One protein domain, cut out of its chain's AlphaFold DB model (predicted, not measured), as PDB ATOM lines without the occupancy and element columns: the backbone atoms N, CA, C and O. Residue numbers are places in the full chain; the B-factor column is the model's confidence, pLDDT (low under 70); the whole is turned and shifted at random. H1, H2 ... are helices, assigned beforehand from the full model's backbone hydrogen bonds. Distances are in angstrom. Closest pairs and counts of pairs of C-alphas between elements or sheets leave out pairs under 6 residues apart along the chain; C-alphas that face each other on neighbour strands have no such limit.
ATOM      1  N   ALA A 206     -29.203  35.352  35.187       97.62
ATOM      2  CA  ALA A 206     -29.140  36.722  34.675       97.62
ATOM      3  C   ALA A 206     -28.576  37.747  35.669       97.62
ATOM      4  O   ALA A 206     -28.334  38.886  35.281       97.62
ATOM      5  N   GLY A 207     -28.332  37.373  36.927       97.50
ATOM      6  CA  GLY A 207     -27.707  38.257  37.914       97.50
ATOM      7  C   GLY A 207     -26.300  38.680  37.495       97.50
ATOM      8  O   GLY A 207     -25.613  37.948  36.785       97.50
ATOM      9  N   ASP A 208     -25.862  39.860  37.924       97.00
ATOM     10  CA  ASP A 208     -24.516  40.366  37.648       97.00
ATOM     11  C   ASP A 208     -23.709  40.593  38.931       97.00
ATOM     12  O   ASP A 208     -24.161  40.307  40.042       97.00
ATOM     13  N   GLN A 209     -22.486  41.101  38.766       96.31
ATOM     14  CA  GLN A 209     -21.524  41.307  39.849       96.31
ATOM     15  C   GLN A 209     -22.077  42.099  41.044       96.31
ATOM     16  O   GLN A 209     -21.666  41.836  42.170       96.31
ATOM     17  N   ARG A 210     -23.059  42.993  40.840       95.00
ATOM     18  CA  ARG A 210     -23.645  43.812  41.916       95.00
ATOM     19  C   ARG A 210     -24.306  42.958  42.998       95.00
ATOM     20  O   ARG A 210     -24.360  43.365  44.153       95.00
ATOM     21  N   ALA A 211     -24.802  41.772  42.640       96.44
ATOM     22  CA  ALA A 211     -25.462  40.869  43.578       96.44
ATOM     23  C   ALA A 211     -24.486  40.062  44.453       96.44
ATOM     24  O   ALA A 211     -24.907  39.547  45.489       96.44
ATOM     25  N   LEU A 212     -23.203  39.952  44.077       95.44
ATOM     26  CA  LEU A 212     -22.245  39.051  44.733       95.44
ATOM     27  C   LEU A 212     -22.090  39.339  46.228       95.44
ATOM     28  O   LEU A 212     -22.201  38.419  47.034       95.44
ATOM     29  N   GLY A 213     -21.897  40.604  46.608       91.06
ATOM     30  CA  GLY A 213     -21.719  40.988  48.010       91.06
ATOM     31  C   GLY A 213     -22.899  40.581  48.898       91.06
ATOM     32  O   GLY A 213     -22.711  39.968  49.953       91.06
ATOM     33  N   LEU A 214     -24.125  40.861  48.443       92.50
ATOM     34  CA  LEU A 214     -25.349  40.513  49.171       92.50
ATOM     35  C   LEU A 214     -25.546  38.997  49.262       92.50
ATOM     36  O   LEU A 214     -25.864  38.495  50.336       92.50
ATOM     37  N   LEU A 215     -25.320  38.269  48.165       94.62
ATOM     38  CA  LEU A 215     -25.474  36.814  48.137       94.62
ATOM     39  C   LEU A 215     -24.472  36.112  49.053       94.62
ATOM     40  O   LEU A 215     -24.846  35.201  49.785       94.62
ATOM     41  N   ILE A 216     -23.213  36.552  49.055       91.12
ATOM     42  CA  ILE A 216     -22.168  35.969  49.904       91.12
ATOM     43  C   ILE A 216     -22.447  36.277  51.374       91.12
ATOM     44  O   ILE A 216     -22.377  35.379  52.209       91.12
ATOM     45  N   THR A 217     -22.845  37.512  51.689       88.81
ATOM     46  CA  THR A 217     -23.256  37.882  53.052       88.81
ATOM     47  C   THR A 217     -24.421  37.010  53.522       88.81
ATOM     48  O   THR A 217     -24.360  36.432  54.603       88.81
ATOM     49  N   GLN A 218     -25.447  36.835  52.684       90.38
ATOM     50  CA  GLN A 218     -26.601  35.995  52.998       90.38
ATOM     51  C   GLN A 218     -26.230  34.514  53.156       90.38
ATOM     52  O   GLN A 218     -26.756  33.854  54.049       90.38
ATOM     53  N   ALA A 219     -25.304  33.996  52.347       90.25
ATOM     54  CA  ALA A 219     -24.796  32.632  52.477       90.25
ATOM     55  C   ALA A 219     -24.038  32.395  53.797       90.25
ATOM     56  O   ALA A 219     -24.015  31.273  54.302       90.25
ATOM     57  N   MET A 220     -23.421  33.439  54.362       85.56
ATOM     58  CA  MET A 220     -22.661  33.374  55.615       85.56
ATOM     59  C   MET A 220     -23.517  33.591  56.875       85.56
ATOM     60  O   MET A 220     -23.090  33.207  57.966       85.56
ATOM     61  N   GLU A 221     -24.711  34.184  56.759       83.88
ATOM     62  CA  GLU A 221     -25.652  34.340  57.877       83.88
ATOM     63  C   GLU A 221     -26.178  32.960  58.331       83.88
ATOM     64  O   GLU A 221     -27.158  32.428  57.808       83.88
ATOM     65  N   GLN A 222     -25.514  32.360  59.329       54.22
ATOM     66  CA  GLN A 222     -25.900  31.068  59.909       54.22
ATOM     67  C   GLN A 222     -27.350  31.108  60.430       54.22
ATOM     68  O   GLN A 222     -27.691  31.932  61.278       54.22
ATOM     69  N   GLY A 223     -28.202  30.193  59.949       55.72
ATOM     70  CA  GLY A 223     -29.553  29.968  60.488       55.72
ATOM     71  C   GLY A 223     -30.733  30.365  59.592       55.72
ATOM     72  O   GLY A 223     -31.876  30.190  60.014       55.72
ATOM     73  N   ARG A 224     -30.508  30.853  58.364       53.97
ATOM     74  CA  ARG A 224     -31.572  31.027  57.355       53.97
ATOM     75  C   ARG A 224     -31.487  29.940  56.284       53.97
ATOM     76  O   ARG A 224     -30.410  29.680  55.758       53.97
ATOM     77  N   GLY A 225     -32.625  29.317  55.969       63.97
ATOM     78  CA  GLY A 225     -32.720  28.211  55.004       63.97
ATOM     79  C   GLY A 225     -32.192  28.547  53.603       63.97
ATOM     80  O   GLY A 225     -31.677  27.664  52.926       63.97
ATOM     81  N   ASP A 226     -32.212  29.825  53.220       80.56
ATOM     82  CA  ASP A 226     -31.857  30.288  51.871       80.56
ATOM     83  C   ASP A 226     -30.337  30.463  51.650       80.56
ATOM     84  O   ASP A 226     -29.906  30.923  50.593       80.56
ATOM     85  N   GLY A 227     -29.495  30.143  52.641       89.25
ATOM     86  CA  GLY A 227     -28.042  30.341  52.542       89.25
ATOM     87  C   GLY A 227     -27.395  29.530  51.412       89.25
ATOM     88  O   GLY A 227     -26.478  30.012  50.748       89.25
ATOM     89  N   ILE A 228     -27.909  28.323  51.147       91.62
ATOM     90  CA  ILE A 228     -27.439  27.487  50.033       91.62
ATOM     91  C   ILE A 228     -27.876  28.093  48.695       91.62
ATOM     92  O   ILE A 228     -27.040  28.228  47.805       91.62
ATOM     93  N   ASP A 229     -29.130  28.536  48.560       93.69
ATOM     94  CA  ASP A 229     -29.617  29.177  47.331       93.69
ATOM     95  C   ASP A 229     -28.776  30.408  46.969       93.69
ATOM     96  O   ASP A 229     -28.350  30.574  45.821       93.69
ATOM     97  N   ALA A 230     -28.472  31.243  47.968       95.06
ATOM     98  CA  ALA A 230     -27.639  32.422  47.793       95.06
ATOM     99  C   ALA A 230     -26.208  32.058  47.363       95.06
ATOM    100  O   ALA A 230     -25.666  32.664  46.435       95.06
ATOM    101  N   LEU A 231     -25.614  31.033  47.982       94.81
ATOM    102  CA  LEU A 231     -24.286  30.536  47.629       94.81
ATOM    103  C   LEU A 231     -24.234  29.990  46.197       94.81
ATOM    104  O   LEU A 231     -23.288  30.286  45.463       94.81
ATOM    105  N   MET A 232     -25.239  29.220  45.779       96.50
ATOM    106  CA  MET A 232     -25.290  28.652  44.429       96.50
ATOM    107  C   MET A 232     -25.496  29.747  43.378       96.50
ATOM    108  O   MET A 232     -24.824  29.741  42.345       96.50
ATOM    109  N   ALA A 233     -26.339  30.747  43.660       97.44
ATOM    110  CA  ALA A 233     -26.498  31.911  42.790       97.44
ATOM    111  C   ALA A 233     -25.198  32.732  42.693       97.44
ATOM    112  O   ALA A 233     -24.782  33.091  41.589       97.44
ATOM    113  N   ALA A 234     -24.511  32.973  43.819       97.06
ATOM    114  CA  ALA A 234     -23.215  33.653  43.838       97.06
ATOM    115  C   ALA A 234     -22.162  32.884  43.034       97.06
ATOM    116  O   ALA A 234     -21.414  33.490  42.271       97.06
ATOM    117  N   THR A 235     -22.140  31.556  43.161       97.44
ATOM    118  CA  THR A 235     -21.240  30.671  42.413       97.44
ATOM    119  C   THR A 235     -21.482  30.787  40.907       97.44
ATOM    120  O   THR A 235     -20.529  30.966  40.150       97.44
ATOM    121  N   ALA A 236     -22.744  30.784  40.461       98.00
ATOM    122  CA  ALA A 236     -23.089  30.986  39.049       98.00
ATOM    123  C   ALA A 236     -22.573  32.330  38.509       98.00
ATOM    124  O   ALA A 236     -21.939  32.388  37.452       98.00
ATOM    125  N   ILE A 237     -22.830  33.417  39.244       98.06
ATOM    126  CA  ILE A 237     -22.401  34.763  38.846       98.06
ATOM    127  C   ILE A 237     -20.871  34.838  38.832       98.06
ATOM    128  O   ILE A 237     -20.301  35.323  37.857       98.06
ATOM    129  N   ALA A 238     -20.206  34.308  39.861       97.69
ATOM    130  CA  ALA A 238     -18.751  34.267  39.990       97.69
ATOM    131  C   ALA A 238     -18.069  33.572  38.807       97.69
ATOM    132  O   ALA A 238     -17.111  34.117  38.260       97.69
ATOM    133  N   HIS A 239     -18.575  32.414  38.368       97.62
ATOM    134  CA  HIS A 239     -18.060  31.734  37.172       97.62
ATOM    135  C   HIS A 239     -18.229  32.579  35.906       97.62
ATOM    136  O   HIS A 239     -17.360  32.561  35.037       97.62
ATOM    137  N   ARG A 240     -19.312  33.360  35.809       96.75
ATOM    138  CA  ARG A 240     -19.582  34.221  34.648       96.75
ATOM    139  C   ARG A 240     -18.715  35.482  34.611       96.75
ATOM    140  O   ARG A 240     -18.316  35.900  33.529       96.75
ATOM    141  N   VAL A 241     -18.444  36.104  35.763       96.62
ATOM    142  CA  VAL A 241     -17.671  37.363  35.851       96.62
ATOM    143  C   VAL A 241     -16.171  37.147  36.093       96.62
ATOM    144  O   VAL A 241     -15.361  38.025  35.804       96.62
ATOM    145  N   GLY A 242     -15.781  35.975  36.597       96.25
ATOM    146  CA  GLY A 242     -14.398  35.602  36.883       96.25
ATOM    147  C   GLY A 242     -13.863  36.095  38.235       96.25
ATOM    148  O   GLY A 242     -14.413  36.992  38.881       96.25
ATOM    149  N   LYS A 243     -12.731  35.506  38.658       95.12
ATOM    150  CA  LYS A 243     -12.112  35.722  39.983       95.12
ATOM    151  C   LYS A 243     -11.818  37.189  40.292       95.12
ATOM    152  O   LYS A 243     -12.116  37.642  41.390       95.12
ATOM    153  N   LEU A 244     -11.250  37.930  39.340       93.19
ATOM    154  CA  LEU A 244     -10.845  39.325  39.553       93.19
ATOM    155  C   LEU A 244     -12.030  40.196  40.007       93.19
ATOM    156  O   LEU A 244     -11.906  40.971  40.951       93.19
ATOM    157  N   ILE A 245     -13.181  40.053  39.341       93.62
ATOM    158  CA  ILE A 245     -14.392  40.812  39.674       93.62
ATOM    159  C   ILE A 245     -14.946  40.346  41.021       93.62
ATOM    160  O   ILE A 245     -15.274  41.181  41.857       93.62
ATOM    161  N   LEU A 246     -14.976  39.035  41.272       93.44
ATOM    162  CA  LEU A 246     -15.426  38.483  42.551       93.44
ATOM    163  C   LEU A 246     -14.632  39.031  43.746       93.44
ATOM    164  O   LEU A 246     -15.230  39.498  44.712       93.44
ATOM    165  N   VAL A 247     -13.299  39.017  43.669       90.94
ATOM    166  CA  VAL A 247     -12.423  39.535  44.735       90.94
ATOM    167  C   VAL A 247     -12.673  41.025  44.960       90.94
ATOM    168  O   VAL A 247     -12.807  41.469  46.099       90.94
ATOM    169  N   ARG A 248     -12.816  41.806  43.884       89.38
ATOM    170  CA  ARG A 248     -13.131  43.236  43.983       89.38
ATOM    171  C   ARG A 248     -14.456  43.495  44.710       89.38
ATOM    172  O   ARG A 248     -14.512  44.375  45.572       89.38
ATOM    173  N   GLU A 249     -15.513  42.761  44.372       89.38
ATOM    174  CA  GLU A 249     -16.826  42.922  45.014       89.38
ATOM    175  C   GLU A 249     -16.794  42.490  46.491       89.38
ATOM    176  O   GLU A 249     -17.375  43.162  47.347       89.38
ATOM    177  N   LEU A 250     -16.045  41.433  46.823       85.88
ATOM    178  CA  LEU A 250     -15.812  40.995  48.205       85.88
ATOM    179  C   LEU A 250     -15.132  42.081  49.051       85.88
ATOM    180  O   LEU A 250     -15.600  42.393  50.144       85.88
ATOM    181  N   LEU A 251     -14.072  42.700  48.524       83.56
ATOM    182  CA  LEU A 251     -13.352  43.780  49.207       83.56
ATOM    183  C   LEU A 251     -14.216  45.034  49.386       83.56
ATOM    184  O   LEU A 251     -14.110  45.716  50.402       83.56
ATOM    185  N   THR A 252     -15.093  45.325  48.423       81.69
ATOM    186  CA  THR A 252     -16.013  46.472  48.498       81.69
ATOM    187  C   THR A 252     -17.089  46.249  49.564       81.69
ATOM    188  O   THR A 252     -17.417  47.163  50.313       81.69
ATOM    189  N   THR A 253     -17.594  45.020  49.683       73.06
ATOM    190  CA  THR A 253     -18.638  44.651  50.657       73.06
ATOM    191  C   THR A 253     -18.105  44.582  52.096       73.06
ATOM    192  O   THR A 253     -18.851  44.798  53.048       73.06
ATOM    193  N   ALA A 254     -16.809  44.308  52.267       60.66
ATOM    194  CA  ALA A 254     -16.133  44.272  53.565       60.66
ATOM    195  C   ALA A 254     -15.892  45.661  54.189       60.66
ATOM    196  O   ALA A 254     -15.540  45.748  55.369       60.66
ATOM    197  N   GLN A 255     -16.053  46.750  53.429       53.88
ATOM    198  CA  GLN A 255     -15.901  48.098  53.971       53.88
ATOM    199  C   GLN A 255     -17.160  48.488  54.761       53.88
ATOM    200  O   GLN A 255     -18.254  48.494  54.198       53.88
ATOM    201  N   PRO A 256     -17.048  48.810  56.064       46.62
ATOM    202  CA  PRO A 256     -18.196  49.240  56.844       46.62
ATOM    203  C   PRO A 256     -18.711  50.575  56.307       46.62
ATOM    204  O   PRO A 256     -17.944  51.524  56.133       46.62
ATOM    205  N   ASP A 257     -20.021  50.650  56.091       44.47
ATOM    206  CA  ASP A 257     -20.712  51.906  55.845       44.47
ATOM    207  C   ASP A 257     -20.482  52.813  57.067       44.47
ATOM    208  O   ASP A 257     -20.959  52.538  58.170       44.47
ATOM    209  N   LEU A 258     -19.686  53.873  56.908       46.12
ATOM    210  CA  LEU A 258     -19.327  54.800  57.992       46.12
ATOM    211  C   LEU A 258     -20.524  55.647  58.468       46.12
ATOM    212  O   LEU A 258     -20.361  56.509  59.331       46.12
ATOM    213  N   SER A 259     -21.714  55.427  57.902       43.09
ATOM    214  CA  SER A 259     -22.895  56.268  58.085       43.09
ATOM    215  C   SER A 259     -23.957  55.688  59.030       43.09
ATOM    216  O   SER A 259     -24.667  56.464  59.667       43.09
ATOM    217  N   GLU A 260     -24.030  54.370  59.240       45.31
ATOM    218  CA  GLU A 260     -24.990  53.769  60.176       45.31
ATOM    219  C   GLU A 260     -24.365  52.584  60.916       45.31
ATOM    220  O   GLU A 260     -24.029  51.565  60.321       45.31
ATOM    221  N   GLY A 261     -24.210  52.708  62.238       41.81
ATOM    222  CA  GLY A 261     -23.549  51.737  63.117       41.81
ATOM    223  C   GLY A 261     -24.251  50.380  63.243       41.81
ATOM    224  O   GLY A 261     -24.692  50.008  64.332       41.81
ATOM    225  N   LYS A 262     -24.327  49.608  62.157       40.91
ATOM    226  CA  LYS A 262     -24.753  48.211  62.143       40.91
ATOM    227  C   LYS A 262     -23.653  47.325  61.572       40.91
ATOM    228  O   LYS A 262     -23.125  47.563  60.497       40.91
ATOM    229  N   ILE A 263     -23.343  46.312  62.377       42.28
ATOM    230  CA  ILE A 263     -22.459  45.156  62.198       42.28
ATOM    231  C   ILE A 263     -22.230  44.807  60.715       42.28
ATOM    232  O   ILE A 263     -22.944  43.994  60.137       42.28
ATOM    233  N   GLY A 264     -21.209  45.423  60.116       41.41
ATOM    234  CA  GLY A 264     -20.590  44.931  58.893       41.41
ATOM    235  C   GLY A 264     -19.731  43.714  59.221       41.41
ATOM    236  O   GLY A 264     -19.114  43.649  60.291       41.41
ATOM    237  N   VAL A 265     -19.699  42.739  58.316       45.09
ATOM    238  CA  VAL A 265     -18.753  41.623  58.379       45.09
ATOM    239  C   VAL A 265     -17.350  42.230  58.427       45.09
ATOM    240  O   VAL A 265     -16.896  42.828  57.456       45.09
ATOM    241  N   ARG A 266     -16.668  42.121  59.576       45.03
ATOM    242  CA  ARG A 266     -15.248  42.472  59.704       45.03
ATOM    243  C   ARG A 266     -14.435  41.443  58.923       45.03
ATOM    244  O   ARG A 266     -13.859  40.534  59.512       45.03
ATOM    245  N   ALA A 267     -14.381  41.580  57.605       46.28
ATOM    246  CA  ALA A 267     -13.229  41.076  56.883       46.28
ATOM    247  C   ALA A 267     -12.084  42.004  57.294       46.28
ATOM    248  O   ALA A 267     -12.045  43.179  56.931       46.28
ATOM    249  N   HIS A 268     -11.205  41.509  58.168       44.06
ATOM    250  CA  HIS A 268      -9.902  42.129  58.338       44.06
ATOM    251  C   HIS A 268      -9.321  42.327  56.935       44.06
ATOM    252  O   HIS A 268      -9.407  41.416  56.114       44.06
ATOM    253  N   ALA A 269      -8.813  43.528  56.657       46.66
ATOM    254  CA  ALA A 269      -8.126  43.886  55.420       46.66
ATOM    255  C   ALA A 269      -6.791  43.126  55.315       46.66
ATOM    256  O   ALA A 269      -5.714  43.710  55.353       46.66
ATOM    257  N   ASP A 270      -6.880  41.805  55.300       55.59
ATOM    258  CA  ASP A 270      -5.846  40.899  54.867       55.59
ATOM    259  C   ASP A 270      -6.196  40.602  53.411       55.59
ATOM    260  O   ASP A 270      -7.255  40.030  53.131       55.59
ATOM    261  N   ASP A 271      -5.351  41.049  52.480       60.50
ATOM    262  CA  ASP A 271      -5.548  40.881  51.033       60.50
ATOM    263  C   ASP A 271      -5.812  39.405  50.652       60.50
ATOM    264  O   ASP A 271      -6.398  39.117  49.609       60.50
ATOM    265  N   ASN A 272      -5.463  38.465  51.538       72.69
ATOM    266  CA  ASN A 272      -5.693  37.033  51.387       72.69
ATOM    267  C   ASN A 272      -7.143  36.580  51.648       72.69
ATOM    268  O   ASN A 272      -7.590  35.620  51.023       72.69
ATOM    269  N   ALA A 273      -7.910  37.246  52.519       74.44
ATOM    270  CA  ALA A 273      -9.229  36.749  52.940       74.44
ATOM    271  C   ALA A 273     -10.266  36.771  51.799       74.44
ATOM    272  O   ALA A 273     -11.046  35.830  51.628       74.44
ATOM    273  N   GLY A 274     -10.262  37.828  50.979       80.62
ATOM    274  CA  GLY A 274     -11.112  37.904  49.786       80.62
ATOM    275  C   GLY A 274     -10.736  36.847  48.743       80.62
ATOM    276  O   GLY A 274     -11.608  36.263  48.098       80.62
ATOM    277  N   ASP A 275      -9.443  36.553  48.631       87.31
ATOM    278  CA  ASP A 275      -8.903  35.561  47.710       87.31
ATOM    279  C   ASP A 275      -9.258  34.125  48.126       87.31
ATOM    280  O   ASP A 275      -9.617  33.307  47.275       87.31
ATOM    281  N   GLU A 276      -9.249  33.824  49.427       88.25
ATOM    282  CA  GLU A 276      -9.700  32.544  49.985       88.25
ATOM    283  C   GLU A 276     -11.189  32.292  49.729       88.25
ATOM    284  O   GLU A 276     -11.554  31.227  49.221       88.25
ATOM    285  N   ILE A 277     -12.052  33.276  50.010       88.56
ATOM    286  CA  ILE A 277     -13.495  33.163  49.746       88.56
ATOM    287  C   ILE A 277     -13.744  32.999  48.243       88.56
ATOM    288  O   ILE A 277     -14.539  32.148  47.835       88.56
ATOM    289  N   ALA A 278     -13.040  33.768  47.408       92.00
ATOM    290  CA  ALA A 278     -13.152  33.655  45.960       92.00
ATOM    291  C   ALA A 278     -12.735  32.266  45.455       92.00
ATOM    292  O   ALA A 278     -13.448  31.670  44.645       92.00
ATOM    293  N   ASN A 279     -11.623  31.723  45.959       93.56
ATOM    294  CA  ASN A 279     -11.164  30.377  45.621       93.56
ATOM    295  C   ASN A 279     -12.163  29.308  46.086       93.56
ATOM    296  O   ASN A 279     -12.438  28.384  45.331       93.56
ATOM    297  N   MET A 280     -12.747  29.448  47.279       92.50
ATOM    298  CA  MET A 280     -13.778  28.537  47.788       92.50
ATOM    299  C   MET A 280     -15.046  28.552  46.918       92.50
ATOM    300  O   MET A 280     -15.665  27.513  46.696       92.50
ATOM    301  N   ILE A 281     -15.487  29.723  46.451       93.69
ATOM    302  CA  ILE A 281     -16.654  29.827  45.564       93.69
ATOM    303  C   ILE A 281     -16.333  29.184  44.211       93.69
ATOM    304  O   ILE A 281     -17.086  28.336  43.742       93.69
ATOM    305  N   LEU A 282     -15.195  29.538  43.613       95.44
ATOM    306  CA  LEU A 282     -14.805  29.072  42.281       95.44
ATOM    307  C   LEU A 282     -14.308  27.621  42.243       95.44
ATOM    308  O   LEU A 282     -14.276  27.031  41.165       95.44
ATOM    309  N   SER A 283     -13.952  27.023  43.384       95.94
ATOM    310  CA  SER A 283     -13.626  25.596  43.458       95.94
ATOM    311  C   SER A 283     -14.850  24.704  43.264       95.94
ATOM    312  O   SER A 283     -14.686  23.524  42.964       95.94
ATOM    313  N   ARG A 284     -16.067  25.240  43.440       95.31
ATOM    314  CA  ARG A 284     -17.304  24.524  43.112       95.31
ATOM    315  C   ARG A 284     -17.496  24.519  41.594       95.31
ATOM    316  O   ARG A 284     -17.539  25.599  41.002       95.31
ATOM    317  N   PRO A 285     -17.629  23.354  40.944       94.19
ATOM    318  CA  PRO A 285     -17.938  23.275  39.524       94.19
ATOM    319  C   PRO A 285     -19.254  23.982  39.188       94.19
ATOM    320  O   PRO A 285     -20.244  23.860  39.907       94.19
ATOM    321  N   VAL A 286     -19.303  24.666  38.042       93.69
ATOM    322  CA  VAL A 286     -20.545  25.296  37.555       93.69
ATOM    323  C   VAL A 286     -21.663  24.265  37.321       93.69
ATOM    324  O   VAL A 286     -22.842  24.584  37.439       93.69
ATOM    325  N   GLN A 287     -21.305  23.006  37.059       94.31
ATOM    326  CA  GLN A 287     -22.242  21.893  36.908       94.31
ATOM    327  C   GLN A 287     -23.069  21.653  38.176       94.31
ATOM    328  O   GLN A 287     -24.267  21.418  38.058       94.31
ATOM    329  N   GLU A 288     -22.483  21.796  39.371       93.75
ATOM    330  CA  GLU A 288     -23.235  21.666  40.627       93.75
ATOM    331  C   GLU A 288     -24.318  22.748  40.735       93.75
ATOM    332  O   GLU A 288     -25.416  22.488  41.220       93.75
ATOM    333  N   VAL A 289     -24.055  23.957  40.223       94.06
ATOM    334  CA  VAL A 289     -25.055  25.035  40.162       94.06
ATOM    335  C   VAL A 289     -26.184  24.685  39.200       94.06
ATOM    336  O   VAL A 289     -27.352  24.897  39.523       94.06
ATOM    337  N   HIS A 290     -25.851  24.134  38.032       93.25
ATOM    338  CA  HIS A 290     -26.851  23.713  37.053       93.25
ATOM    339  C   HIS A 290     -27.723  22.571  37.579       93.25
ATOM    340  O   HIS A 290     -28.918  22.553  37.310       93.25
ATOM    341  N   GLU A 291     -27.151  21.629  38.331       91.12
ATOM    342  CA  GLU A 291     -27.897  20.544  38.970       91.12
ATOM    343  C   GLU A 291     -28.789  21.064  40.100       91.12
ATOM    344  O   GLU A 291     -29.959  20.692  40.182       91.12
ATOM    345  N   TYR A 292     -28.270  21.976  40.925       92.50
ATOM    346  CA  TYR A 292     -29.023  22.586  42.017       92.50
ATOM    347  C   TYR A 292     -30.222  23.400  41.510       92.50
ATOM    348  O   TYR A 292     -31.344  23.238  41.985       92.50
ATOM    349  N   PHE A 293     -30.013  24.228  40.483       93.25
ATOM    350  CA  PHE A 293     -31.065  25.002  39.822       93.25
ATOM    351  C   PHE A 293     -31.581  24.326  38.548       93.25
ATOM    352  O   PHE A 293     -31.957  25.014  37.598       93.25
ATOM    353  N   ALA A 294     -31.643  22.992  38.504       90.62
ATOM    354  CA  ALA A 294     -32.003  22.252  37.291       90.62
ATOM    355  C   ALA A 294     -33.298  22.753  36.628       90.62
ATOM    356  O   ALA A 294     -33.342  22.906  35.410       90.62
ATOM    357  N   LEU A 295     -34.318  23.110  37.415       86.31
ATOM    358  CA  LEU A 295     -35.594  23.638  36.903       86.31
ATOM    359  C   LEU A 295     -35.454  24.936  36.087       86.31
ATOM    360  O   LEU A 295     -36.338  25.277  35.304       86.31
ATOM    361  N   PHE A 296     -34.355  25.668  36.272       91.62
ATOM    362  CA  PHE A 296     -34.094  26.935  35.599       91.62
ATOM    363  C   PHE A 296     -33.262  26.765  34.322       91.62
ATOM    364  O   PHE A 296     -33.486  27.479  33.341       91.62
ATOM    365  N   TYR A 297     -32.339  25.797  34.311       88.25
ATOM    366  CA  TYR A 297     -31.389  25.574  33.214       88.25
ATOM    367  C   TYR A 297     -31.880  24.615  32.129       88.25
ATOM    368  O   TYR A 297     -31.326  24.612  31.033       88.25
ATOM    369  N   ARG A 298     -32.890  23.789  32.412       85.88
ATOM    370  CA  ARG A 298     -33.393  22.785  31.466       85.88
ATOM    371  C   ARG A 298     -34.914  22.669  31.505       85.88
ATOM    372  O   ARG A 298     -35.575  23.171  32.411       85.88
ATOM    373  N   GLY A 299     -35.444  21.975  30.504       83.50
ATOM    374  CA  GLY A 299     -36.827  21.526  30.478       83.50
ATOM    375  C   GLY A 299     -37.117  20.415  31.487       83.50
ATOM    376  O   GLY A 299     -36.243  19.969  32.235       83.50
ATOM    377  N   PHE A 300     -38.366  19.961  31.491       82.50
ATOM    378  CA  PHE A 300     -38.887  18.954  32.410       82.50
ATOM    379  C   PHE A 300     -38.251  17.569  32.190       82.50
ATOM    380  O   PHE A 300     -38.205  17.071  31.064       82.50
TER     381      PHE A 300
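AT A GLANCE: This is residues 206 to 300 of the 317 residues of an uncharacterized protein of Chloroflexi bacterium RBG_16_57_11 (UniProt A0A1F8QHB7). A helical hairpin, H1 and H2, forms the core; H3 and H4 cross beside it, H5 packs on H2, and H6 follows at one end. Residues 257 to 263 stick out. The 95 printed residues include six named helices, no named strand: all helix, compact, radius of gyration of the C-alphas 14.0 A, spans 48 by 27 by 20 A.

HOW THE PARTS SIT: H1, residues 209 to 220, touches H2, residues 227 to 241, at a shallow tilt of 30 degrees, opposite ways; their closest C-alphas, Ala 219 and Gly 227, are 4.0 A apart. H3, residues 243 to 253, touches H1 with 209 to 213 alone; closest C-alphas Gly 213 and Thr 253, 5.5 A. H4, residues 271 to 282, touches H3; closest C-alphas Val 247 and Gly 274, 5.5 A. H5, residues 286 to 292, touches H2; closest C-alphas Met 232 and Val 289, 5.6 A. Every O i to N i+4 pair is within hydrogen-bond range in H2, H3 and H5, 6 of 8 in H1, 7 of 8 in H4.

IN THESE COORDINATES: H1 begins at C-alpha 209 (-21.524, 41.307, 39.849); H2 is 20.9 A long. H6, residues 294 to 297, ends at C-alpha 297 (-31.389, 25.574, 33.214).

THE WHOLE: The printed part has no cut. The link H3 to H4 is long; residues 222 to 225 and 254 to 271 have pLDDT under 70.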